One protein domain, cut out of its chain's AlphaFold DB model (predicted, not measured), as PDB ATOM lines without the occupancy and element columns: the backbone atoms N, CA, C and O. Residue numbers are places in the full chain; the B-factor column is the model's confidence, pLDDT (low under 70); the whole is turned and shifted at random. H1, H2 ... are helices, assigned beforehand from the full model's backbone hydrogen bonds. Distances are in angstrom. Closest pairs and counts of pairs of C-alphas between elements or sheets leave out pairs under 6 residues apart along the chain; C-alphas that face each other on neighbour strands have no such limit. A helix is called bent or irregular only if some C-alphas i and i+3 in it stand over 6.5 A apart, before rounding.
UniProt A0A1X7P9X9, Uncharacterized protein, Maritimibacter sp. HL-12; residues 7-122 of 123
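Overview. This is residues 7 to 122 of the 123 residues of an uncharacterized protein of Maritimibacter sp. HL-12 (UniProt A0A1X7P9X9). Two groups of helices, H1 to H3 and H4 to H6, sit side by side along one long helix, H7, which runs past both and makes much of the longest axis. H1 lies nearest the middle and joins the groups through its contact with H5; H2 and H6 lie farthest out. The printed part has 116 residues with seven named helices, H1 to H7 in chain order, and no named strand: all helix, with mostly crossed packing. It is compact, with a radius of gyration of the C-alphas of 14.2 A and spans of 38 by 28 by 26 A.

Arrangement. H1, residues 7 to 15, and H2, residues 24 to 38, form a helical hairpin at a shallow tilt of 27 degrees; their closest C-alphas, Lys 7 and Asp 38, are 7.4 A apart. H2, with residues 24 to 28 alone, touches H3, residues 42 to 51; the closest C-alphas, Ala 28 and Glu 42, are 5.2 A apart. H1 touches H5, residues 66 to 75, at a steep tilt of 47 degrees, opposite ways, closest at C-alphas 13 and 73, 7.7 A. H4, residues 61 to 64, touches H5 only at the corner, and only just, with 3 pairs of C-alphas within 8 A; the closest are Met 63 and Leu 69, 5.2 A. H5 and H6, residues 81 to 95, form a second helical hairpin at 19 degrees, a shallow tilt, closest at C-alphas 75 and 84, 7.3 A. H7, residues 99 to 121, touches H6 with residues 99 to 103 alone, closest at C-alphas 81 and 99, 5.4 A. H7 only just touches H1, with 3 pairs of C-alphas within 8 A, closest at Ser 13 and Ile 109, 7.2 A. H7 also only just touches H3, with 3 such pairs, closest at Ser 51 and Thr 115, 6.8 A. H2 and H6 are apart. Every O i to N i+4 pair is within hydrogen-bond range in H1, H3 and H7, against 9 of 11 in H2, 5 of 6 in H5 and 9 of 11 in H6; H4 is too short for such a pair.

Along the chain. H1 begins at C-alpha 7, (45.854, -8.517, 54.495), and is 12.2 A long. H2 measures 17.0 A, H3 14.0 A, H4 5.5 A, H5 14.5 A and H6 16.0 A. H2 and H6 are irregular: C-alphas 34 and 37, and C-alphas 91 and 94, are each 9.5 A apart. H7, 32.5 A long, runs from C-alpha 99, (59.918, -8.193, 33.152), to C-alpha 121, (38.574, 6.848, 52.575).

Size, cuts and confidence. The C-alphas of Gly 93 and Gly 122, the two farthest apart, are 42.6 A apart. The printed part has no cut and no long link. Its mean pLDDT is 81.3; residues 18 to 21, 52 to 58 and 120 to 122 are under 70.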
ATOM      1  N   LYS A   7      46.858  -7.494  54.829       80.44
ATOM      2  CA  LYS A   7      45.854  -8.517  54.495       80.44
ATOM      3  C   LYS A   7      44.884  -8.075  53.399       80.44
ATOM      4  O   LYS A   7      44.599  -8.855  52.500       80.44
ATOM      5  N   ASP A   8      44.426  -6.822  53.410       80.56
ATOM      6  CA  ASP A   8      43.555  -6.300  52.348       80.56
ATOM      7  C   ASP A   8      44.255  -6.331  50.986       80.56
ATOM      8  O   ASP A   8      43.648  -6.686  49.977       80.56
ATOM      9  N   MET A   9      45.552  -6.004  50.952       77.69
ATOM     10  CA  MET A   9      46.364  -6.117  49.738       77.69
ATOM     11  C   MET A   9      46.515  -7.563  49.270       77.69
ATOM     12  O   MET A   9      46.515  -7.812  48.061       77.69
ATOM     13  N   GLU A  10      46.662  -8.503  50.197       81.25
ATOM     14  CA  GLU A  10      46.794  -9.923  49.891       81.25
ATOM     15  C   GLU A  10      45.502 -10.491  49.295       81.25
ATOM     16  O   GLU A  10      45.533 -11.063  48.202       81.25
ATOM     17  N   ILE A  11      44.363 -10.238  49.946       83.44
ATOM     18  CA  ILE A  11      43.032 -10.640  49.472       83.44
ATOM     19  C   ILE A  11      42.763 -10.026  48.102       83.44
ATOM     20  O   ILE A  11      42.414 -10.731  47.158       83.44
ATOM     21  N   ALA A  12      43.003  -8.725  47.946       79.38
ATOM     22  CA  ALA A  12      42.785  -8.039  46.683       79.38
ATOM     23  C   ALA A  12      43.652  -8.594  45.548       79.38
ATOM     24  O   ALA A  12      43.174  -8.788  44.428       79.38
ATOM     25  N   SER A  13      44.926  -8.868  45.827       75.94
ATOM     26  CA  SER A  13      45.843  -9.419  44.830       75.94
ATOM     27  C   SER A  13      45.483 -10.858  44.455       75.94
ATOM     28  O   SER A  13      45.656 -11.250  43.304       75.94
ATOM     29  N   TRP A  14      44.936 -11.631  45.396       81.62
ATOM     30  CA  TRP A  14      44.369 -12.951  45.129       81.62
ATOM     31  C   TRP A  14      43.076 -12.865  44.297       81.62
ATOM     32  O   TRP A  14      42.910 -13.625  43.345       81.62
ATOM     33  N   LEU A  15      42.190 -11.903  44.573       78.81
ATOM     34  CA  LEU A  15      40.936 -11.716  43.831       78.81
ATOM     35  C   LEU A  15      41.169 -11.404  42.347       78.81
ATOM     36  O   LEU A  15      40.459 -11.914  41.484       78.81
ATOM     37  N   ILE A  16      42.187 -10.602  42.021       73.56
ATOM     38  CA  ILE A  16      42.467 -10.227  40.624       73.56
ATOM     39  C   ILE A  16      43.061 -11.357  39.776       73.56
ATOM     40  O   ILE A  16      43.110 -11.216  38.552       73.56
ATOM     41  N   VAL A  17      43.549 -12.440  40.394       71.44
ATOM     42  CA  VAL A  17      44.119 -13.599  39.683       71.44
ATOM     43  C   VAL A  17      43.153 -14.776  39.566       71.44
ATOM     44  O   VAL A  17      43.531 -15.778  38.955       71.44
ATOM     45  N   GLN A  18      41.936 -14.674  40.114       67.69
ATOM     46  CA  GLN A  18      40.969 -15.769  40.065       67.69
ATOM     47  C   GLN A  18      40.652 -16.187  38.623       67.69
ATOM     48  O   GLN A  18      40.589 -15.334  37.727       67.69
ATOM     49  N   PRO A  19      40.489 -17.500  38.367       54.78
ATOM     50  CA  PRO A  19      40.131 -17.989  37.048       54.78
ATOM     51  C   PRO A  19      38.801 -17.379  36.594       54.78
ATOM     52  O   PRO A  19      37.853 -17.230  37.364       54.78
ATOM     53  N   ALA A  20      38.743 -17.003  35.315       54.62
ATOM     54  CA  ALA A  20      37.514 -16.519  34.707       54.62
ATOM     55  C   ALA A  20      36.444 -17.620  34.772       54.62
ATOM     56  O   ALA A  20      36.721 -18.751  34.377       54.62
ATOM     57  N   GLY A  21      35.242 -17.284  35.246       59.97
ATOM     58  CA  GLY A  21      34.095 -18.199  35.267       59.97
ATOM     59  C   GLY A  21      33.506 -18.490  36.648       59.97
ATOM     60  O   GLY A  21      32.387 -18.983  36.696       59.97
ATOM     61  N   LEU A  22      34.193 -18.143  37.742       71.06
ATOM     62  CA  LEU A  22      33.609 -18.228  39.087       71.06
ATOM     63  C   LEU A  22      32.630 -17.075  39.332       71.06
ATOM     64  O   LEU A  22      32.920 -15.916  39.012       71.06
ATOM     65  N   CYS A  23      31.478 -17.377  39.928       82.19
ATOM     66  CA  CYS A  23      30.551 -16.355  40.403       82.19
ATOM     67  C   CYS A  23      31.045 -15.738  41.727       82.19
ATOM     68  O   CYS A  23      31.861 -16.319  42.444       82.19
ATOM     69  N   HIS A  24      30.556 -14.545  42.084       83.69
ATOM     70  CA  HIS A  24      31.025 -13.844  43.289       83.69
ATOM     71  C   HIS A  24      30.821 -14.649  44.584       83.69
ATOM     72  O   HIS A  24      31.661 -14.563  45.476       83.69
ATOM     73  N   ALA A  25      29.763 -15.461  44.666       84.38
ATOM     74  CA  ALA A  25      29.500 -16.326  45.814       84.38
ATOM     75  C   ALA A  25      30.561 -17.434  45.966       84.38
ATOM     76  O   ALA A  25      31.021 -17.710  47.074       84.38
ATOM     77  N   GLU A  26      31.008 -18.034  44.859       84.31
ATOM     78  CA  GLU A  26      32.093 -19.028  44.862       84.31
ATOM     79  C   GLU A  26      33.417 -18.386  45.274       84.31
ATOM     80  O   GLU A  26      34.121 -18.909  46.135       84.31
ATOM     81  N   ILE A  27      33.704 -17.194  44.743       83.81
ATOM     82  CA  ILE A  27      34.894 -16.426  45.118       83.81
ATOM     83  C   ILE A  27      34.860 -16.067  46.611       83.81
ATOM     84  O   ILE A  27      35.885 -16.161  47.281       83.81
ATOM     85  N   ALA A  28      33.703 -15.688  47.162       87.38
ATOM     86  CA  ALA A  28      33.556 -15.397  48.588       87.38
ATOM     87  C   ALA A  28      33.778 -16.644  49.458       87.38
ATOM     88  O   ALA A  28      34.457 -16.566  50.482       87.38
ATOM     89  N   LYS A  29      33.276 -17.807  49.027       87.19
ATOM     90  CA  LYS A  29      33.510 -19.086  49.710       87.19
ATOM     91  C   LYS A  29      34.994 -19.456  49.723       87.19
ATOM     92  O   LYS A  29      35.519 -19.847  50.765       87.19
ATOM     93  N   GLU A  30      35.683 -19.299  48.598       86.44
ATOM     94  CA  GLU A  30      37.129 -19.525  48.523       86.44
ATOM     95  C   GLU A  30      37.921 -18.491  49.329       86.44
ATOM     96  O   GLU A  30      38.893 -18.840  50.001       86.44
ATOM     97  N   CYS A  31      37.478 -17.231  49.334       86.94
ATOM     98  CA  CYS A  31      38.066 -16.178  50.154       86.94
ATOM     99  C   CYS A  31      37.961 -16.530  51.644       86.94
ATOM    100  O   CYS A  31      38.947 -16.411  52.368       86.94
ATOM    101  N   ALA A  32      36.799 -17.009  52.096       88.62
ATOM    102  CA  ALA A  32      36.582 -17.468  53.467       88.62
ATOM    103  C   ALA A  32      37.465 -18.673  53.818       88.62
ATOM    104  O   ALA A  32      38.115 -18.675  54.861       88.62
ATOM    105  N   ALA A  33      37.555 -19.660  52.923       87.44
ATOM    106  CA  ALA A  33      38.411 -20.829  53.119       87.44
ATOM    107  C   ALA A  33      39.901 -20.459  53.218       87.44
ATOM    108  O   ALA A  33      40.649 -21.093  53.959       87.44
ATOM    109  N   ARG A  34      40.335 -19.431  52.480       84.81
ATOM    110  CA  ARG A  34      41.740 -19.017  52.408       84.81
ATOM    111  C   ARG A  34      42.158 -18.048  53.512       84.81
ATOM    112  O   ARG A  34      43.273 -18.158  54.008       84.81
ATOM    113  N   PHE A  35      41.301 -17.091  53.859       85.94
ATOM    114  CA  PHE A  35      41.648 -15.966  54.737       85.94
ATOM    115  C   PHE A  35      40.918 -15.985  56.087       85.94
ATOM    116  O   PHE A  35      41.183 -15.133  56.933       85.94
ATOM    117  N   GLY A  36      40.025 -16.952  56.321       87.62
ATOM    118  CA  GLY A  36      39.364 -17.146  57.611       87.62
ATOM    119  C   GLY A  36      38.622 -15.896  58.085       87.62
ATOM    120  O   GLY A  36      37.831 -15.313  57.346       87.62
ATOM    121  N   SER A  37      38.901 -15.467  59.317       86.44
ATOM    122  CA  SER A  37      38.284 -14.290  59.947       86.44
ATOM    123  C   SER A  37      38.539 -12.970  59.218       86.44
ATOM    124  O   SER A  37      37.806 -12.012  59.433       86.44
ATOM    125  N   ASP A  38      39.571 -12.901  58.376       84.06
ATOM    126  CA  ASP A  38      39.928 -11.689  57.632       84.06
ATOM    127  C   ASP A  38      39.325 -11.656  56.223       84.06
ATOM    128  O   ASP A  38      39.540 -10.699  55.476       84.06
ATOM    129  N   ALA A  39      38.596 -12.703  55.833       87.31
ATOM    130  CA  ALA A  39      38.031 -12.818  54.503       87.31
ATOM    131  C   ALA A  39      37.045 -11.690  54.189       87.31
ATOM    132  O   ALA A  39      36.251 -11.249  55.022       87.31
ATOM    133  N   TRP A  40      37.065 -11.244  52.936       88.00
ATOM    134  CA  TRP A  40      36.073 -10.298  52.452       88.00
ATOM    135  C   TRP A  40      34.757 -11.012  52.148       88.00
ATOM    136  O   TRP A  40      34.742 -12.073  51.525       88.00
ATOM    137  N   GLY A  41      33.645 -10.395  52.550       86.88
ATOM    138  CA  GLY A  41      32.309 -10.838  52.155       86.88
ATOM    139  C   GLY A  41      32.022 -10.586  50.672       86.88
ATOM    140  O   GLY A  41      32.697  -9.785  50.016       86.88
ATOM    141  N   GLU A  42      30.983 -11.245  50.156       87.44
ATOM    142  CA  GLU A  42      30.593 -11.182  48.742       87.44
ATOM    143  C   GLU A  42      30.382  -9.744  48.246       87.44
ATOM    144  O   GLU A  42      30.880  -9.388  47.179       87.44
ATOM    145  N   ASP A  43      29.708  -8.895  49.026       85.94
ATOM    146  CA  ASP A  43      29.410  -7.514  48.631       85.94
ATOM    147  C   ASP A  43      30.675  -6.683  48.422       85.94
ATOM    148  O   ASP A  43      30.791  -5.945  47.439       85.94
ATOM    149  N   ARG A  44      31.667  -6.848  49.304       84.94
ATOM    150  CA  ARG A  44      32.958  -6.167  49.180       84.94
ATOM    151  C   ARG A  44      33.724  -6.679  47.965       84.94
ATOM    152  O   ARG A  44      34.232  -5.871  47.191       84.94
ATOM    153  N   ILE A  45      33.753  -7.997  47.753       85.12
ATOM    154  CA  ILE A  45      34.373  -8.621  46.574       85.12
ATOM    155  C   ILE A  45      33.735  -8.084  45.290       85.12
ATOM    156  O   ILE A  45      34.441  -7.608  44.402       85.12
ATOM    157  N   ARG A  46      32.401  -8.096  45.211       83.94
ATOM    158  CA  ARG A  46      31.623  -7.574  44.082       83.94
ATOM    159  C   ARG A  46      31.939  -6.103  43.833       83.94
ATOM    160  O   ARG A  46      32.285  -5.738  42.709       83.94
ATOM    161  N   ALA A  47      31.868  -5.264  44.866       81.69
ATOM    162  CA  ALA A  47      32.148  -3.837  44.758       81.69
ATOM    163  C   ALA A  47      33.578  -3.570  44.261       81.69
ATOM    164  O   ALA A  47      33.784  -2.720  43.390       81.69
ATOM    165  N   THR A  48      34.575  -4.306  44.765       80.06
ATOM    166  CA  THR A  48      35.965  -4.193  44.306       80.06
ATOM    167  C   THR A  48      36.123  -4.655  42.857       80.06
ATOM    168  O   THR A  48      36.688  -3.911  42.058       80.06
ATOM    169  N   LEU A  49      35.617  -5.835  42.488       77.31
ATOM    170  CA  LEU A  49      35.780  -6.394  41.140       77.31
ATOM    171  C   LEU A  49      35.079  -5.556  40.060       77.31
ATOM    172  O   LEU A  49      35.636  -5.375  38.979       77.31
ATOM    173  N   VAL A  50      33.904  -4.989  40.352       77.19
ATOM    174  CA  VAL A  50      33.199  -4.067  39.440       77.19
ATOM    175  C   VAL A  50      33.971  -2.758  39.261       77.19
ATOM    176  O   VAL A  50      34.023  -2.211  38.161       77.19
ATOM    177  N   SER A  51      34.602  -2.269  40.330       71.50
ATOM    178  CA  SER A  51      35.360  -1.012  40.325       71.50
ATOM    179  C   SER A  51      36.763  -1.149  39.731       71.50
ATOM    180  O   SER A  51      37.472  -0.152  39.556       71.50
ATOM    181  N   LEU A  52      37.207  -2.374  39.446       68.25
ATOM    182  CA  LEU A  52      38.495  -2.602  38.823       68.25
ATOM    183  C   LEU A  52      38.444  -2.216  37.345       68.25
ATOM    184  O   LEU A  52      37.580  -2.689  36.602       68.25
ATOM    185  N   PRO A  53      39.401  -1.406  36.862       58.22
ATOM    186  CA  PRO A  53      39.474  -1.121  35.445       58.22
ATOM    187  C   PRO A  53      39.683  -2.436  34.682       58.22
ATOM    188  O   PRO A  53      40.731  -3.071  34.792       58.22
ATOM    189  N   ARG A  54      38.717  -2.798  33.822       57.88
ATOM    190  CA  ARG A  54      38.847  -3.898  32.841       57.88
ATOM    191  C   ARG A  54      40.028  -3.701  31.877       57.88
ATOM    192  O   ARG A  54      40.350  -4.598  31.103       57.88
ATOM    193  N   LYS A  55      40.684  -2.530  31.910       48.62
ATOM    194  CA  LYS A  55      41.900  -2.215  31.155       48.62
ATOM    195  C   LYS A  55      43.079  -3.048  31.655       48.62
ATOM    196  O   LYS A  55      43.892  -2.625  32.468       48.62
ATOM    197  N   GLY A  56      43.186  -4.239  31.100       50.34
ATOM    198  CA  GLY A  56      44.394  -5.036  31.090       50.34
ATOM    199  C   GLY A  56      44.085  -6.314  30.341       50.34
ATOM    200  O   GLY A  56      43.106  -6.978  30.668       50.34
ATOM    201  N   GLY A  57      44.901  -6.659  29.348       58.28
ATOM    202  CA  GLY A  57      44.798  -7.953  28.673       58.28
ATOM    203  C   GLY A  57      44.912  -9.133  29.648       58.28
ATOM    204  O   GLY A  57      45.021  -8.954  30.867       58.28
ATOM    205  N   ALA A  58      44.900 -10.357  29.121       63.50
ATOM    206  CA  ALA A  58      44.980 -11.569  29.935       63.50
ATOM    207  C   ALA A  58      46.071 -11.473  31.023       63.50
ATOM    208  O   ALA A  58      47.177 -10.976  30.783       63.50
ATOM    209  N   MET A  59      45.736 -11.907  32.244       70.69
ATOM    210  CA  MET A  59      46.702 -12.001  33.340       70.69
ATOM    211  C   MET A  59      47.907 -12.841  32.891       70.69
ATOM    212  O   MET A  59      47.691 -13.904  32.304       70.69
ATOM    213  N   PRO A  60      49.158 -12.401  33.144       74.81
ATOM    214  CA  PRO A  60      50.315 -13.218  32.822       74.81
ATOM    215  C   PRO A  60      50.220 -14.573  33.514       74.81
ATOM    216  O   PRO A  60      49.902 -14.637  34.700       74.81
ATOM    217  N   MET A  61      50.527 -15.646  32.789       78.31
ATOM    218  CA  MET A  61      50.307 -17.000  33.297       78.31
ATOM    219  C   MET A  61      51.055 -17.295  34.599       78.31
ATOM    220  O   MET A  61      50.486 -17.893  35.508       78.31
ATOM    221  N   ALA A  62      52.281 -16.786  34.727       82.50
ATOM    222  CA  ALA A  62      53.085 -16.890  35.942       82.50
ATOM    223  C   ALA A  62      52.380 -16.326  37.193       82.50
ATOM    224  O   ALA A  62      52.553 -16.858  38.282       82.50
ATOM    225  N   MET A  63      51.534 -15.300  37.044       82.94
ATOM    226  CA  MET A  63      50.796 -14.690  38.162       82.94
ATOM    227  C   MET A  63      49.611 -15.537  38.636       82.94
ATOM    228  O   MET A  63      49.033 -15.231  39.673       82.94
ATOM    229  N   ARG A  64      49.238 -16.602  37.910       77.75
ATOM    230  CA  ARG A  64      48.258 -17.583  38.406       77.75
ATOM    231  C   ARG A  64      48.865 -18.550  39.422       77.75
ATOM    232  O   ARG A  64      48.126 -19.216  40.136       77.75
ATOM    233  N   ASN A  65      50.194 -18.641  39.499       83.38
ATOM    234  CA  ASN A  65      50.853 -19.386  40.562       83.38
ATOM    235  C   ASN A  65      50.843 -18.543  41.848       83.38
ATOM    236  O   ASN A  65      51.390 -17.439  41.878       83.38
ATOM    237  N   ALA A  66      50.229 -19.074  42.906       77.75
ATOM    238  CA  ALA A  66      50.041 -18.355  44.164       77.75
ATOM    239  C   ALA A  66      51.364 -17.975  44.855       77.75
ATOM    240  O   ALA A  66      51.453 -16.893  45.432       77.75
ATOM    241  N   GLU A  67      52.394 -18.821  44.775       84.06
ATOM    242  CA  GLU A  67      53.702 -18.552  45.385       84.06
ATOM    243  C   GLU A  67      54.445 -17.439  44.644       84.06
ATOM    244  O   GLU A  67      54.983 -16.521  45.267       84.06
ATOM    245  N   VAL A  68      54.422 -17.486  43.307       87.88
ATOM    246  CA  VAL A  68      54.987 -16.432  42.452       87.88
ATOM    247  C   VAL A  68      54.292 -15.105  42.739       87.88
ATOM    248  O   VAL A  68      54.949 -14.083  42.928       87.88
ATOM    249  N   LEU A  69      52.961 -15.121  42.808       85.19
ATOM    250  CA  LEU A  69      52.156 -13.938  43.074       85.19
ATOM    251  C   LEU A  69      52.471 -13.322  44.443       85.19
ATOM    252  O   LEU A  69      52.699 -12.117  44.531       85.19
ATOM    253  N   ALA A  70      52.519 -14.140  45.498       82.50
ATOM    254  CA  ALA A  70      52.858 -13.689  46.845       82.50
ATOM    255  C   ALA A  70      54.266 -13.074  46.890       82.50
ATOM    256  O   ALA A  70      54.455 -11.977  47.419       82.50
ATOM    257  N   PHE A  71      55.243 -13.736  46.262       88.88
ATOM    258  CA  PHE A  71      56.618 -13.247  46.186       88.88
ATOM    259  C   PHE A  71      56.723 -11.900  45.463       88.88
ATOM    260  O   PHE A  71      57.397 -10.986  45.944       88.88
ATOM    261  N   VAL A  72      56.032 -11.767  44.328       89.62
ATOM    262  CA  VAL A  72      55.991 -10.538  43.531       89.62
ATOM    263  C   VAL A  72      55.311  -9.419  44.310       89.62
ATOM    264  O   VAL A  72      55.858  -8.325  44.375       89.62
ATOM    265  N   ASN A  73      54.173  -9.672  44.957       85.12
ATOM    266  CA  ASN A  73      53.465  -8.654  45.741       85.12
ATOM    267  C   ASN A  73      54.296  -8.093  46.892       85.12
ATOM    268  O   ASN A  73      54.218  -6.896  47.160       85.12
ATOM    269  N   ALA A  74      55.118  -8.928  47.527       84.06
ATOM    270  CA  ALA A  74      55.994  -8.498  48.609       84.06
ATOM    271  C   ALA A  74      57.124  -7.553  48.149       84.06
ATOM    272  O   ALA A  74      57.664  -6.811  48.963       84.06
ATOM    273  N   ARG A  75      57.503  -7.580  46.863       87.94
ATOM    274  CA  ARG A  75      58.678  -6.861  46.319       87.94
ATOM    275  C   ARG A  75      58.344  -5.833  45.240       87.94
ATOM    276  O   ARG A  75      59.181  -5.025  44.842       87.94
ATOM    277  N   ILE A  76      57.127  -5.855  44.710       85.38
ATOM    278  CA  ILE A  76      56.745  -4.971  43.616       85.38
ATOM    279  C   ILE A  76      56.703  -3.514  44.092       85.38
ATOM    280  O   ILE A  76      55.962  -3.152  45.005       85.38
ATOM    281  N   GLY A  77      57.509  -2.668  43.449       82.31
ATOM    282  CA  GLY A  77      57.673  -1.261  43.822       82.31
ATOM    283  C   GLY A  77      58.779  -0.989  44.848       82.31
ATOM    284  O   GLY A  77      59.065   0.179  45.082       82.31
ATOM    285  N   THR A  78      59.427  -2.014  45.417       86.81
ATOM    286  CA  THR A  78      60.626  -1.839  46.265       86.81
ATOM    287  C   THR A  78      61.928  -2.007  45.482       86.81
ATOM    288  O   THR A  78      62.977  -1.539  45.910       86.81
ATOM    289  N   MET A  79      61.860  -2.644  44.312       91.88
ATOM    290  CA  MET A  79      62.984  -2.877  43.407       91.88
ATOM    291  C   MET A  79      62.557  -2.734  41.942       91.88
ATOM    292  O   MET A  79      61.365  -2.666  41.617       91.88
ATOM    293  N   THR A  80      63.536  -2.696  41.036       93.88
ATOM    294  CA  THR A  80      63.270  -2.606  39.594       93.88
ATOM    295  C   THR A  80      62.642  -3.897  39.059       93.88
ATOM    296  O   THR A  80      62.877  -4.989  39.574       93.88
ATOM    297  N   PHE A  81      61.872  -3.800  37.969       93.50
ATOM    298  CA  PHE A  81      61.277  -4.987  37.339       93.50
ATOM    299  C   PHE A  81      62.315  -5.963  36.778       93.50
ATOM    300  O   PHE A  81      62.010  -7.146  36.658       93.50
ATOM    301  N   SER A  82      63.507  -5.484  36.407       94.50
ATOM    302  CA  SER A  82      64.599  -6.353  35.957       94.50
ATOM    303  C   SER A  82      65.130  -7.188  37.121       94.50
ATOM    304  O   SER A  82      65.116  -8.410  37.025       94.50
ATOM    305  N   ALA A  83      65.471  -6.544  38.243       94.25
ATOM    306  CA  ALA A  83      65.940  -7.234  39.446       94.25
ATOM    307  C   ALA A  83      64.889  -8.222  39.978       94.25
ATOM    308  O   ALA A  83      65.191  -9.380  40.249       94.25
ATOM    309  N   LEU A  84      63.618  -7.811  40.021       94.62
ATOM    310  CA  LEU A  84      62.535  -8.693  40.451       94.62
ATOM    311  C   LEU A  84      62.353  -9.901  39.519       94.62
ATOM    312  O   LEU A  84      62.051 -10.996  39.989       94.62
ATOM    313  N   ALA A  85      62.522  -9.730  38.204       95.44
ATOM    314  CA  ALA A  85      62.451 -10.842  37.257       95.44
ATOM    315  C   ALA A  85      63.616 -11.827  37.445       95.44
ATOM    316  O   ALA A  85      63.407 -13.034  37.338       95.44
ATOM    317  N   GLU A  86      64.815 -11.326  37.736       95.75
ATOM    318  CA  GLU A  86      65.988 -12.151  38.041       95.75
ATOM    319  C   GLU A  86      65.798 -12.940  39.336       95.75
ATOM    320  O   GLU A  86      65.964 -14.158  39.325       95.75
ATOM    321  N   GLU A  87      65.339 -12.294  40.412       96.19
ATOM    322  CA  GLU A  87      65.008 -12.982  41.665       96.19
ATOM    323  C   GLU A  87      63.927 -14.047  41.460       96.19
ATOM    324  O   GLU A  87      64.036 -15.172  41.956       96.19
ATOM    325  N   CYS A  88      62.886 -13.725  40.687       94.75
ATOM    326  CA  CYS A  88      61.853 -14.698  40.369       94.75
ATOM    327  C   CYS A  88      62.416 -15.878  39.573       94.75
ATOM    328  O   CYS A  88      62.028 -17.012  39.833       94.75
ATOM    329  N   ARG A  89      63.314 -15.636  38.610       94.75
ATOM    330  CA  ARG A  89      63.937 -16.698  37.811       94.75
ATOM    331  C   ARG A  89      64.826 -17.591  38.666       94.75
ATOM    332  O   ARG A  89      64.730 -18.806  38.542       94.75
ATOM    333  N   ALA A  90      65.616 -17.007  39.562       95.00
ATOM    334  CA  ALA A  90      66.452 -17.753  40.496       95.00
ATOM    335  C   ALA A  90      65.624 -18.666  41.415       95.00
ATOM    336  O   ALA A  90      66.054 -19.768  41.741       95.00
ATOM    337  N   ARG A  91      64.421 -18.229  41.814       94.88
ATOM    338  CA  ARG A  91      63.568 -18.967  42.755       94.88
ATOM    339  C   ARG A  91      62.586 -19.943  42.103       94.88
ATOM    340  O   ARG A  91      62.345 -21.013  42.649       94.88
ATOM    341  N   PHE A  92      61.977 -19.563  40.983       93.31
ATOM    342  CA  PHE A  92      60.846 -20.279  40.379       93.31
ATOM    343  C   PHE A  92      61.164 -20.897  39.011       93.31
ATOM    344  O   PHE A  92      60.294 -21.551  38.430       93.31
ATOM    345  N   GLY A  93      62.378 -20.694  38.483       92.62
ATOM    346  CA  GLY A  93      62.805 -21.227  37.189       92.62
ATOM    347  C   GLY A  93      61.852 -20.826  36.063       92.62
ATOM    348  O   GLY A  93      61.517 -19.651  35.904       92.62
ATOM    349  N   ASP A  94      61.354 -21.813  35.322       90.00
ATOM    350  CA  ASP A  94      60.457 -21.619  34.174       90.00
ATOM    351  C   ASP A  94      59.097 -21.009  34.537       90.00
ATOM    352  O   ASP A  94      58.399 -20.460  33.684       90.00
ATOM    353  N   LYS A  95      58.709 -21.065  35.816       88.12
ATOM    354  CA  LYS A  95      57.463 -20.459  36.309       88.12
ATOM    355  C   LYS A  95      57.608 -18.955  36.563       88.12
ATOM    356  O   LYS A  95      56.623 -18.297  36.902       88.12
ATOM    357  N   ALA A  96      58.813 -18.401  36.422       91.19
ATOM    358  CA  ALA A  96      59.084 -17.002  36.700       91.19
ATOM    359  C   ALA A  96      58.431 -16.055  35.675       91.19
ATOM    360  O   ALA A  96      58.496 -16.278  34.463       91.19
ATOM    361  N   PRO A  97      57.830 -14.941  36.125       91.75
ATOM    362  CA  PRO A  97      57.322 -13.918  35.231       91.75
ATOM    363  C   PRO A  97      58.455 -13.186  34.515       91.75
ATOM    364  O   PRO A  97      59.484 -12.843  35.092       91.75
ATOM    365  N   SER A  98      58.212 -12.837  33.253       92.88
ATOM    366  CA  SER A  98      59.076 -11.903  32.534       92.88
ATOM    367  C   SER A  98      58.936 -10.474  33.070       92.88
ATOM    368  O   SER A  98      57.882 -10.087  33.583       92.88
ATOM    369  N   ARG A  99      59.956  -9.636  32.844       94.19
ATOM    370  CA  ARG A  99      59.918  -8.193  33.152       94.19
ATOM    371  C   ARG A  99      58.652  -7.514  32.611       94.19
ATOM    372  O   ARG A  99      57.979  -6.781  33.331       94.19
ATOM    373  N   SER A 100      58.290  -7.774  31.354       90.00
ATOM    374  CA  SER A 100      57.085  -7.201  30.734       90.00
ATOM    375  C   SER A 100      55.795  -7.684  31.404       90.00
ATOM    376  O   SER A 100      54.805  -6.956  31.461       90.00
ATOM    377  N   SER A 101      55.790  -8.905  31.940       88.19
ATOM    378  CA  SER A 101      54.670  -9.429  32.726       88.19
ATOM    379  C   SER A 101      54.552  -8.726  34.076       88.19
ATOM    380  O   SER A 101      53.446  -8.338  34.442       88.19
ATOM    381  N   LEU A 102      55.675  -8.475  34.755       90.75
ATOM    382  CA  LEU A 102      55.718  -7.692  35.994       90.75
ATOM    383  C   LEU A 102      55.234  -6.255  35.783       90.75
ATOM    384  O   LEU A 102      54.427  -5.769  36.566       90.75
ATOM    385  N   HIS A 103      55.650  -5.601  34.695       87.50
ATOM    386  CA  HIS A 103      55.179  -4.255  34.357       87.50
ATOM    387  C   HIS A 103      53.663  -4.223  34.092       87.50
ATOM    388  O   HIS A 103      52.943  -3.381  34.621       87.50
ATOM    389  N   ARG A 104      53.124  -5.167  33.309       84.50
ATOM    390  CA  ARG A 104      51.663  -5.254  33.101       84.50
ATOM    391  C   ARG A 104      50.917  -5.500  34.411       84.50
ATOM    392  O   ARG A 104      49.867  -4.902  34.643       84.50
ATOM    393  N   TYR A 105      51.472  -6.353  35.266       85.06
ATOM    394  CA  TYR A 105      50.917  -6.629  36.582       85.06
ATOM    395  C   TYR A 105      50.941  -5.385  37.485       85.06
ATOM    396  O   TYR A 105      49.916  -5.065  38.083       85.06
ATOM    397  N   SER A 106      52.039  -4.616  37.501       83.62
ATOM    398  CA  SER A 106      52.180  -3.397  38.312       83.62
ATOM    399  C   SER A 106      51.115  -2.349  37.981       83.62
ATOM    400  O   SER A 106      50.539  -1.741  38.882       83.62
ATOM    401  N   HIS A 107      50.808  -2.158  36.694       80.25
ATOM    402  CA  HIS A 107      49.744  -1.247  36.252       80.25
ATOM    403  C   HIS A 107      48.365  -1.693  36.742       80.25
ATOM    404  O   HIS A 107      47.588  -0.870  37.232       80.25
ATOM    405  N   ARG A 108      48.082  -2.999  36.673       77.50
ATOM    406  CA  ARG A 108      46.820  -3.578  37.152       77.50
ATOM    407  C   ARG A 108      46.658  -3.400  38.663       77.50
ATOM    408  O   ARG A 108      45.641  -2.860  39.098       77.50
ATOM    409  N   ILE A 109      47.660  -3.777  39.462       77.88
ATOM    410  CA  ILE A 109      47.590  -3.620  40.925       77.88
ATOM    411  C   ILE A 109      47.626  -2.155  41.364       77.88
ATOM    412  O   ILE A 109      47.061  -1.814  42.397       77.88
ATOM    413  N   GLY A 110      48.252  -1.265  40.589       75.88
ATOM    414  CA  GLY A 110      48.232   0.170  40.858       75.88
ATOM    415  C   GLY A 110      46.818   0.748  40.758       75.88
ATOM    416  O   GLY A 110      46.431   1.572  41.584       75.88
ATOM    417  N   GLY A 111      46.022   0.281  39.788       73.62
ATOM    418  CA  GLY A 111      44.590   0.584  39.706       73.62
ATOM    419  C   GLY A 111      43.822   0.084  40.927       73.62
ATOM    420  O   GLY A 111      43.103   0.860  41.549       73.62
ATOM    421  N   LEU A 112      44.054  -1.172  41.316       74.81
ATOM    422  CA  LEU A 112      43.435  -1.788  42.491       74.81
ATOM    423  C   LEU A 112      43.737  -1.019  43.783       74.81
ATOM    424  O   LEU A 112      42.813  -0.661  44.503       74.81
ATOM    425  N   LYS A 113      45.011  -0.696  44.043       73.00
ATOM    426  CA  LYS A 113      45.432   0.092  45.213       73.00
ATOM    427  C   LYS A 113      44.687   1.423  45.302       73.00
ATOM    428  O   LYS A 113      44.233   1.801  46.376       73.00
ATOM    429  N   ARG A 114      44.523   2.124  44.173       76.44
ATOM    430  CA  ARG A 114      43.768   3.387  44.124       76.44
ATOM    431  C   ARG A 114      42.286   3.188  44.431       76.44
ATOM    432  O   ARG A 114      41.728   3.970  45.191       76.44
ATOM    433  N   THR A 115      41.665   2.152  43.868       75.06
ATOM    434  CA  THR A 115      40.256   1.817  44.126       75.06
ATOM    435  C   THR A 115      40.026   1.482  45.596       75.06
ATOM    436  O   THR A 115      39.116   2.030  46.209       75.06
ATOM    437  N   LEU A 116      40.877   0.642  46.184       73.69
ATOM    438  CA  LEU A 116      40.752   0.246  47.585       73.69
ATOM    439  C   LEU A 116      40.997   1.417  48.534       73.69
ATOM    440  O   LEU A 116      40.230   1.610  49.471       73.69
ATOM    441  N   ASN A 117      41.996   2.258  48.253       73.56
ATOM    442  CA  ASN A 117      42.198   3.488  49.014       73.56
ATOM    443  C   ASN A 117      40.978   4.415  48.929       73.56
ATOM    444  O   ASN A 117      40.642   5.046  49.923       73.56
ATOM    445  N   ARG A 118      40.292   4.501  47.782       76.38
ATOM    446  CA  ARG A 118      39.055   5.292  47.668       76.38
ATOM    447  C   ARG A 118      37.927   4.706  48.518       76.38
ATOM    448  O   ARG A 118      37.295   5.445  49.260       76.38
ATOM    449  N   GLN A 119      37.727   3.390  48.454       72.69
ATOM    450  CA  GLN A 119      36.710   2.689  49.243       72.69
ATOM    451  C   GLN A 119      36.939   2.839  50.755       72.69
ATOM    452  O   GLN A 119      35.979   3.036  51.492       72.69
ATOM    453  N   LEU A 120      38.193   2.796  51.221       69.69
ATOM    454  CA  LEU A 120      38.520   2.995  52.640       69.69
ATOM    455  C   LEU A 120      38.384   4.450  53.107       69.69
ATOM    456  O   LEU A 120      38.112   4.680  54.281       69.69
ATOM    457  N   ASN A 121      38.594   5.426  52.219       69.69
ATOM    458  CA  ASN A 121      38.574   6.848  52.575       69.69
ATOM    459  C   ASN A 121      37.230   7.545  52.298       69.69
ATOM    460  O   ASN A 121      37.141   8.749  52.510       69.69
ATOM    461  N   GLY A 122      36.196   6.811  51.873       57.00
ATOM    462  CA  GLY A 122      34.818   7.306  51.826       57.00
ATOM    463  C   GLY A 122      34.601   8.522  50.919       57.00
ATOM    464  O   GLY A 122      34.157   9.563  51.397       57.00
TER     465      GLY A 122